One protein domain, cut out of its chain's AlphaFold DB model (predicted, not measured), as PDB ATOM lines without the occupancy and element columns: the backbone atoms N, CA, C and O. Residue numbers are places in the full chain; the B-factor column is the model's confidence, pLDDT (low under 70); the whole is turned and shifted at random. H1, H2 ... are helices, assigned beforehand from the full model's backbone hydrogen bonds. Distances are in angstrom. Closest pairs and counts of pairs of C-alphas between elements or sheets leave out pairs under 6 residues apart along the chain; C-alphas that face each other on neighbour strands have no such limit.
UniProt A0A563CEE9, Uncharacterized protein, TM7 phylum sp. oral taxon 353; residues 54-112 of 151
ATOM      1  N   GLU A  54      -4.367 -22.169  93.692       83.81
ATOM      2  CA  GLU A  54      -3.943 -21.687  92.381       83.81
ATOM      3  C   GLU A  54      -5.118 -21.516  91.405       83.81
ATOM      4  O   GLU A  54      -5.057 -20.645  90.532       83.81
ATOM      5  N   ASP A  55      -6.202 -22.269  91.605       82.38
ATOM      6  CA  ASP A  55      -7.433 -22.198  90.810       82.38
ATOM      7  C   ASP A  55      -8.417 -21.142  91.345       82.38
ATOM      8  O   ASP A  55      -9.455 -20.873  90.740       82.38
ATOM      9  N   SER A  56      -8.102 -20.503  92.478       85.38
ATOM     10  CA  SER A  56      -8.921 -19.449  93.068       85.38
ATOM     11  C   SER A  56      -8.496 -18.065  92.583       85.38
ATOM     12  O   SER A  56      -7.370 -17.618  92.801       85.38
ATOM     13  N   VAL A  57      -9.448 -17.329  92.007       84.38
ATOM     14  CA  VAL A  57      -9.255 -15.940  91.563       84.38
ATOM     15  C   VAL A  57      -8.820 -15.031  92.722       84.38
ATOM     16  O   VAL A  57      -7.927 -14.207  92.558       84.38
ATOM     17  N   THR A  58      -9.379 -15.220  93.921       83.19
ATOM     18  CA  THR A  58      -9.028 -14.428  95.113       83.19
ATOM     19  C   THR A  58      -7.561 -14.592  95.502       83.19
ATOM     20  O   THR A  58      -6.897 -13.617  95.855       83.19
ATOM     21  N   TYR A  59      -7.040 -15.820  95.436       89.12
ATOM     22  CA  TYR A  59      -5.630 -16.082  95.709       89.12
ATOM     23  C   TYR A  59      -4.736 -15.425  94.655       89.12
ATOM     24  O   TYR A  59      -3.754 -14.775  95.014       89.12
ATOM     25  N   GLN A  60      -5.103 -15.526  93.374       88.81
ATOM     26  CA  GLN A  60      -4.335 -14.904  92.297       88.81
ATOM     27  C   GLN A  60      -4.335 -13.375  92.386       88.81
ATOM     28  O   GLN A  60      -3.280 -12.784  92.191       88.81
ATOM     29  N   TYR A  61      -5.446 -12.735  92.775       85.81
ATOM     30  CA  TYR A  61      -5.451 -11.290  93.030       85.81
ATOM     31  C   TYR A  61      -4.469 -10.902  94.127       85.81
ATOM     32  O   TYR A  61      -3.635 -10.033  93.909       85.81
ATOM     33  N   ARG A  62      -4.514 -11.572  95.284       84.88
ATOM     34  CA  ARG A  62      -3.576 -11.283  96.382       84.88
ATOM     35  C   ARG A  62      -2.125 -11.467  95.956       84.88
ATOM     36  O   ARG A  62      -1.275 -10.677  96.340       84.88
ATOM     37  N   ARG A  63      -1.856 -12.512  95.173       88.56
ATOM     38  CA  ARG A  63      -0.519 -12.808  94.664       88.56
ATOM     39  C   ARG A  63      -0.038 -11.729  93.692       88.56
ATOM     40  O   ARG A  63       1.073 -11.254  93.852       88.56
ATOM     41  N   MET A  64      -0.851 -11.361  92.704       88.81
ATOM     42  CA  MET A  64      -0.480 -10.407  91.651       88.81
ATOM     43  C   MET A  64      -0.440  -8.958  92.137       88.81
ATOM     44  O   MET A  64       0.400  -8.205  91.674       88.81
ATOM     45  N   LEU A  65      -1.281  -8.576  93.103       84.94
ATOM     46  CA  LEU A  65      -1.210  -7.257  93.748       84.94
ATOM     47  C   LEU A  65       0.048  -7.076  94.613       84.94
ATOM     48  O   LEU A  65       0.378  -5.952  94.971       84.94
ATOM     49  N   ALA A  66       0.716  -8.169  94.988       86.31
ATOM     50  CA  ALA A  66       1.978  -8.137  95.721       86.31
ATOM     51  C   ALA A  66       3.214  -8.191  94.801       86.31
ATOM     52  O   ALA A  66       4.330  -8.096  95.306       86.31
ATOM     53  N   MET A  67       3.027  -8.387  93.490       88.44
ATOM     54  CA  MET A  67       4.110  -8.345  92.502       88.44
ATOM     55  C   MET A  67       4.430  -6.897  92.128       88.44
ATOM     56  O   MET A  67       3.583  -6.012  92.248       88.44
ATOM     57  N   THR A  68       5.642  -6.676  91.635       89.38
ATOM     58  CA  THR A  68       5.997  -5.444  90.918       89.38
ATOM     59  C   THR A  68       5.389  -5.433  89.510       89.38
ATOM     60  O   THR A  68       5.009  -6.480  88.979       89.38
ATOM     61  N   ASP A  69       5.313  -4.257  88.884       86.50
ATOM     62  CA  ASP A  69       4.752  -4.115  87.531       86.50
ATOM     63  C   ASP A  69       5.534  -4.948  86.494       86.50
ATOM     64  O   ASP A  69       4.928  -5.641  85.675       86.50
ATOM     65  N   ASP A  70       6.867  -4.980  86.595       89.75
ATOM     66  CA  ASP A  70       7.738  -5.769  85.711       89.75
ATOM     67  C   ASP A  70       7.485  -7.283  85.849       89.75
ATOM     68  O   ASP A  70       7.417  -8.021  84.861       89.75
ATOM     69  N   GLU A  71       7.306  -7.764  87.083       90.56
ATOM     70  CA  GLU A  71       6.979  -9.166  87.363       90.56
ATOM     71  C   GLU A  71       5.589  -9.538  86.839       90.56
ATOM     72  O   GLU A  71       5.389 -10.640  86.313       90.56
ATOM     73  N   LEU A  72       4.623  -8.624  86.959       88.81
ATOM     74  CA  LEU A  72       3.268  -8.823  86.462       88.81
ATOM     75  C   LEU A  72       3.239  -8.901  84.931       88.81
ATOM     76  O   LEU A  72       2.553  -9.765  84.368       88.81
ATOM     77  N   ASP A  73       3.996  -8.042  84.250       88.50
ATOM     78  CA  ASP A  73       4.109  -8.054  82.794       88.50
ATOM     79  C   ASP A  73       4.735  -9.364  82.299       88.50
ATOM     80  O   ASP A  73       4.160 -10.017  81.414       88.50
ATOM     81  N   ALA A  74       5.804  -9.830  82.953       93.12
ATOM     82  CA  ALA A  74       6.472 -11.096  82.650       93.12
ATOM     83  C   ALA A  74       5.639 -12.355  82.982       93.12
ATOM     84  O   ALA A  74       5.915 -13.439  82.464       93.12
ATOM     85  N   PHE A  75       4.609 -12.252  83.828       91.31
ATOM     86  CA  PHE A  75       3.840 -13.410  84.292       91.31
ATOM     87  C   PHE A  75       2.960 -14.037  83.190       91.31
ATOM     88  O   PHE A  75       2.005 -13.417  82.715       91.31
ATOM     89  N   ILE A  76       3.208 -15.296  82.811       92.56
ATOM     90  CA  ILE A  76       2.405 -16.025  81.810       92.56
ATOM     91  C   ILE A  76       1.312 -16.848  82.521       92.56
ATOM     92  O   ILE A  76       1.643 -17.731  83.312       92.56
ATOM     93  N   PRO A  77       0.012 -16.587  82.274       90.94
ATOM     94  CA  PRO A  77      -1.069 -17.321  82.924       90.94
ATOM     95  C   PRO A  77      -1.283 -18.706  82.295       90.94
ATOM     96  O   PRO A  77      -1.489 -18.824  81.090       90.94
ATOM     97  N   GLU A  78      -1.330 -19.738  83.134       89.31
ATOM     98  CA  GLU A  78      -1.614 -21.128  82.750       89.31
ATOM     99  C   GLU A  78      -3.075 -21.508  83.026       89.31
ATOM    100  O   GLU A  78      -3.706 -22.222  82.247       89.31
ATOM    101  N   THR A  79      -3.645 -21.004  84.127       88.44
ATOM    102  CA  THR A  79      -5.029 -21.299  84.531       88.44
ATOM    103  C   THR A  79      -5.989 -20.168  84.163       88.44
ATOM    104  O   THR A  79      -5.609 -19.001  84.033       88.44
ATOM    105  N   GLN A  80      -7.285 -20.484  84.044       86.62
ATOM    106  CA  GLN A  80      -8.313 -19.463  83.789       86.62
ATOM    107  C   GLN A  80      -8.375 -18.425  84.916       86.62
ATOM    108  O   GLN A  80      -8.526 -17.233  84.651       86.62
ATOM    109  N   ALA A  81      -8.187 -18.856  86.166       84.38
ATOM    110  CA  ALA A  81      -8.147 -17.959  87.317       84.38
ATOM    111  C   ALA A  81      -6.993 -16.950  87.218       84.38
ATOM    112  O   ALA A  81      -7.193 -15.760  87.455       84.38
ATOM    113  N   GLN A  82      -5.806 -17.407  86.806       88.94
ATOM    114  CA  GLN A  82      -4.653 -16.542  86.560       88.94
ATOM    115  C   GLN A  82      -4.911 -15.565  85.409       88.94
ATOM    116  O   GLN A  82      -4.615 -14.378  85.530       88.94
ATOM    117  N   LYS A  83      -5.507 -16.038  84.309       88.75
ATOM    118  CA  LYS A  83      -5.826 -15.197  83.149       88.75
ATOM    119  C   LYS A  83      -6.802 -14.076  83.509       88.75
ATOM    120  O   LYS A  83      -6.562 -12.925  83.153       88.75
ATOM    121  N   ILE A  84      -7.873 -14.400  84.233       86.75
ATOM    122  CA  ILE A  84      -8.867 -13.421  84.694       86.75
ATOM    123  C   ILE A  84      -8.209 -12.392  85.619       86.75
ATOM    124  O   ILE A  84      -8.398 -11.191  85.425       86.75
ATOM    125  N   ALA A  85      -7.403 -12.853  86.581       86.88
ATOM    126  CA  ALA A  85      -6.751 -11.971  87.539       86.88
ATOM    127  C   ALA A  85      -5.769 -10.998  86.864       86.88
ATOM    128  O   ALA A  85      -5.872  -9.791  87.086       86.88
ATOM    129  N   LYS A  86      -4.889 -11.497  85.978       88.75
ATOM    130  CA  LYS A  86      -3.923 -10.658  85.247       88.75
ATOM    131  C   LYS A  86      -4.638  -9.610  84.397       88.75
ATOM    132  O   LYS A  86      -4.276  -8.438  84.440       88.75
ATOM    133  N   MET A  87      -5.676 -10.015  83.662       86.38
ATOM    134  CA  MET A  87      -6.451  -9.101  82.817       86.38
ATOM    135  C   MET A  87      -7.114  -7.986  83.621       86.38
ATOM    136  O   MET A  87      -7.089  -6.839  83.183       86.38
ATOM    137  N   ARG A  88      -7.696  -8.297  84.786       83.19
ATOM    138  CA  ARG A  88      -8.347  -7.272  85.607       83.19
ATOM    139  C   ARG A  88      -7.334  -6.297  86.212       83.19
ATOM    140  O   ARG A  88      -7.582  -5.099  86.172       83.19
ATOM    141  N   ILE A  89      -6.202  -6.778  86.728       84.00
ATOM    142  CA  ILE A  89      -5.179  -5.889  87.306       84.00
ATOM    143  C   ILE A  89      -4.583  -4.982  86.225       84.00
ATOM    144  O   ILE A  89      -4.544  -3.771  86.405       84.00
ATOM    145  N   MET A  90      -4.228  -5.537  85.064       84.50
ATOM    146  CA  MET A  90      -3.748  -4.760  83.913       84.50
ATOM    147  C   MET A  90      -4.720  -3.651  83.490       84.50
ATOM    148  O   MET A  90      -4.294  -2.546  83.160       84.50
ATOM    149  N   ARG A  91      -6.029  -3.936  83.491       81.50
ATOM    150  CA  ARG A  91      -7.062  -2.936  83.181       81.50
ATOM    151  C   ARG A  91      -7.144  -1.845  84.239       81.50
ATOM    152  O   ARG A  91      -7.310  -0.691  83.873       81.50
ATOM    153  N   ALA A  92      -7.018  -2.212  85.512       76.06
ATOM    154  CA  ALA A  92      -7.053  -1.262  86.617       76.06
ATOM    155  C   ALA A  92      -5.832  -0.325  86.622       76.06
ATOM    156  O   ALA A  92      -5.978   0.853  86.913       76.06
ATOM    157  N   VAL A  93      -4.641  -0.823  86.267       74.81
ATOM    158  CA  VAL A  93      -3.406  -0.014  86.223       74.81
ATOM    159  C   VAL A  93      -3.397   0.968  85.047       74.81
ATOM    160  O   VAL A  93      -2.863   2.065  85.164       74.81
ATOM    161  N   ARG A  94      -3.974   0.590  83.900       72.81
ATOM    162  CA  ARG A  94      -3.928   1.399  82.668       72.81
ATOM    163  C   ARG A  94      -5.029   2.457  82.546       72.81
ATOM    164  O   ARG A  94      -5.046   3.144  81.531       72.81
ATOM    165  N   ASP A  95      -5.924   2.563  83.528       64.25
ATOM    166  CA  ASP A  95      -7.032   3.533  83.554       64.25
ATOM    167  C   ASP A  95      -7.861   3.538  82.242       64.25
ATOM    168  O   ASP A  95      -8.218   4.573  81.686       64.25
ATOM    169  N   ASP A  96      -8.130   2.344  81.694       67.56
ATOM    170  CA  ASP A  96      -8.954   2.152  80.485       67.56
ATOM    171  C   ASP A  96     -10.429   2.479  80.805       67.56
ATOM    172  O   ASP A  96     -10.920   2.114  81.874       67.56
ATOM    173  N   ASP A  97     -11.186   3.075  79.881       66.69
ATOM    174  CA  ASP A  97     -12.637   3.317  80.010       66.69
ATOM    175  C   ASP A  97     -13.415   2.042  80.399       66.69
ATOM    176  O   ASP A  97     -14.438   2.082  81.094       66.69
ATOM    177  N   LYS A  98     -12.917   0.867  79.995       69.75
ATOM    178  CA  LYS A  98     -13.486  -0.429  80.403       69.75
ATOM    179  C   LYS A  98     -13.288  -0.731  81.889       69.75
ATOM    180  O   LYS A  98     -14.133  -1.398  82.484       69.75
ATOM    181  N   SER A  99     -12.209  -0.241  82.494       69.94
ATOM    182  CA  SER A  99     -11.920  -0.390  83.924       69.94
ATOM    183  C   SER A  99     -12.917   0.394  84.787       69.94
ATOM    184  O   SER A  99     -13.378  -0.108  85.818       69.94
ATOM    185  N   LEU A 100     -13.359   1.564  84.309       68.50
ATOM    186  CA  LEU A 100     -14.396   2.365  84.954       68.50
ATOM    187  C   LEU A 100     -15.748   1.642  84.941       68.50
ATOM    188  O   LEU A 100     -16.448   1.614  85.954       68.50
ATOM    189  N   ALA A 101     -16.109   1.013  83.817       78.19
ATOM    190  CA  ALA A 101     -17.335   0.222  83.716       78.19
ATOM    191  C   ALA A 101     -17.330  -0.984  84.674       78.19
ATOM    192  O   ALA A 101     -18.328  -1.231  85.352       78.19
ATOM    193  N   GLU A 102     -16.201  -1.695  84.773       78.31
ATOM    194  CA  GLU A 102     -16.033  -2.808  85.716       78.31
ATOM    195  C   GLU A 102     -16.121  -2.346  87.175       78.31
ATOM    196  O   GLU A 102     -16.802  -2.975  87.984       78.31
ATOM    197  N   THR A 103     -15.469  -1.231  87.511       71.62
ATOM    198  CA  THR A 103     -15.502  -0.649  88.860       71.62
ATOM    199  C   THR A 103     -16.924  -0.252  89.235       71.62
ATOM    200  O   THR A 103     -17.412  -0.644  90.291       71.62
ATOM    201  N   LYS A 104     -17.637   0.423  88.326       77.88
ATOM    202  CA  LYS A 104     -19.046   0.779  88.508       77.88
ATOM    203  C   LYS A 104     -19.922  -0.448  88.765       77.88
ATOM    204  O   LYS A 104     -20.777  -0.400  89.641       77.88
ATOM    205  N   GLU A 105     -19.718  -1.545  88.033       81.56
ATOM    206  CA  GLU A 105     -20.484  -2.779  88.239       81.56
ATOM    207  C   GLU A 105     -20.198  -3.415  89.607       81.56
ATOM    208  O   GLU A 105     -21.126  -3.844  90.294       81.56
ATOM    209  N   ILE A 106     -18.929  -3.471  90.019       81.31
ATOM    210  CA  ILE A 106     -18.546  -4.017  91.325       81.31
ATOM    211  C   ILE A 106     -19.168  -3.171  92.440       81.31
ATOM    212  O   ILE A 106     -19.862  -3.729  93.287       81.31
ATOM    213  N   THR A 107     -18.997  -1.849  92.388       76.69
ATOM    214  CA  THR A 107     -19.551  -0.902  93.363       76.69
ATOM    215  C   THR A 107     -21.078  -0.980  93.423       76.69
ATOM    216  O   THR A 107     -21.630  -1.150  94.507       76.69
ATOM    217  N   ASP A 108     -21.775  -0.988  92.281       81.69
ATOM    218  CA  ASP A 108     -23.240  -1.139  92.227       81.69
ATOM    219  C   ASP A 108     -23.711  -2.446  92.906       81.69
ATOM    220  O   ASP A 108     -24.802  -2.492  93.479       81.69
ATOM    221  N   ARG A 109     -22.911  -3.524  92.844       83.12
ATOM    222  CA  ARG A 109     -23.236  -4.830  93.447       83.12
ATOM    223  C   ARG A 109     -22.875  -4.936  94.927       83.12
ATOM    224  O   ARG A 109     -23.535  -5.700  95.630       83.12
ATOM    225  N   THR A 110     -21.828  -4.252  95.386       77.62
ATOM    226  CA  THR A 110     -21.341  -4.349  96.773       77.62
ATOM    227  C   THR A 110     -21.871  -3.241  97.672       77.62
ATOM    228  O   THR A 110     -22.168  -3.497  98.833       77.62
ATOM    229  N   GLU A 111     -22.006  -2.032  97.139       77.56
ATOM    230  CA  GLU A 111     -22.473  -0.839  97.858       77.56
ATOM    231  C   GLU A 111     -23.936  -0.509  97.527       77.56
ATOM    232  O   GLU A 111     -24.604   0.210  98.268       77.56
ATOM    233  N   GLY A 112     -24.463  -1.112  96.458       75.12
ATOM    234  CA  GLY A 112     -25.831  -0.924  96.004       75.12
ATOM    235  C   GLY A 112     -25.944   0.180  94.958       75.12
ATOM    236  O   GLY A 112     -25.169   1.132  94.913       75.12
TER     237      GLY A 112
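AT A GLANCE: This is residues 54 to 112 of the 151 residues of an uncharacterized protein of TM7 phylum sp. oral taxon 353 (UniProt A0A563CEE9). Two long helices, H3 and H4, make a wide V, meeting near the end of H3 and the beginning of H4, and two shorter helices, H1 and H2, gather beside H3 alone. H1 packs on H3 at a steep slant and H2 is near it, while residues 104 to 112, of which 104 to 110 belong to H4, stick out free as the far part of the other arm. The printed part has 59 residues with four named helices, in the order H1, H2, H3, H4, and no named strand; the class is all helix. It is only just compact, close to loose, with a radius of gyration of the C-alphas of 12.1 A, and it spans 34 by 23 by 18 A.

HOW THE PARTS SIT: H3, residues 80 to 93, touches H1, residues 57 to 64. Their closest C-alphas, those of Val 57 and Ala 81, are 4.8 A apart, and they run the same way at a steep tilt of 54 degrees. H3 also touches H4, residues 97 to 110, with residues 88 to 92 of H3 and 98 to 99 of H4 alone. The closest C-alphas there are those of Arg 91 and Ser 99, 5.5 A apart. H3 and H4 run opposite ways at a steep tilt of 69.7 degrees, only just short of about perpendicular. H2, residues 69 to 74, is close to H3 but not clearly touching: the closest C-alphas, those of Leu 72 and Lys 86, are 7.5 A apart. H2 and H3 run opposite ways at a tilt of 38 degrees, only just steep. H1 and H2 are also close but not clearly touching, with the C-alphas of Met 64 and Leu 72 the closest at 6.6 A. H4 is apart from H1 and from H2. In H1, H2, H3 and H4 every O i to N i+4 pair is within hydrogen-bond range.

IN THESE COORDINATES: H3 measures 20.2 A from C-alpha 80 at (-8.313, -19.463, 83.789) to C-alpha 93 at (-3.406, -0.014, 86.223). H4 measures 20.4 A and ends with C-alpha 110 at (-21.341, -4.349, 96.773). H1 measures 10.4 A and begins with C-alpha 57 at (-9.255, -15.940, 91.563). H2 measures 8.7 A from C-alpha 69 to C-alpha 74.

THE WHOLE: The two C-alphas farthest apart are those of Ala 74 and Gly 112, at 36.4 A. Without the stretch that stands free, the body has 50 residues and spans 29 by 21 by 16 A. The printed part has no cut. The links H1 to H2, H2 to H3 and H3 to H4 are tight, with 4, 5 and 3 residues. The mean pLDDT of the printed part is 82.8, and residues 95 to 100 are under 70.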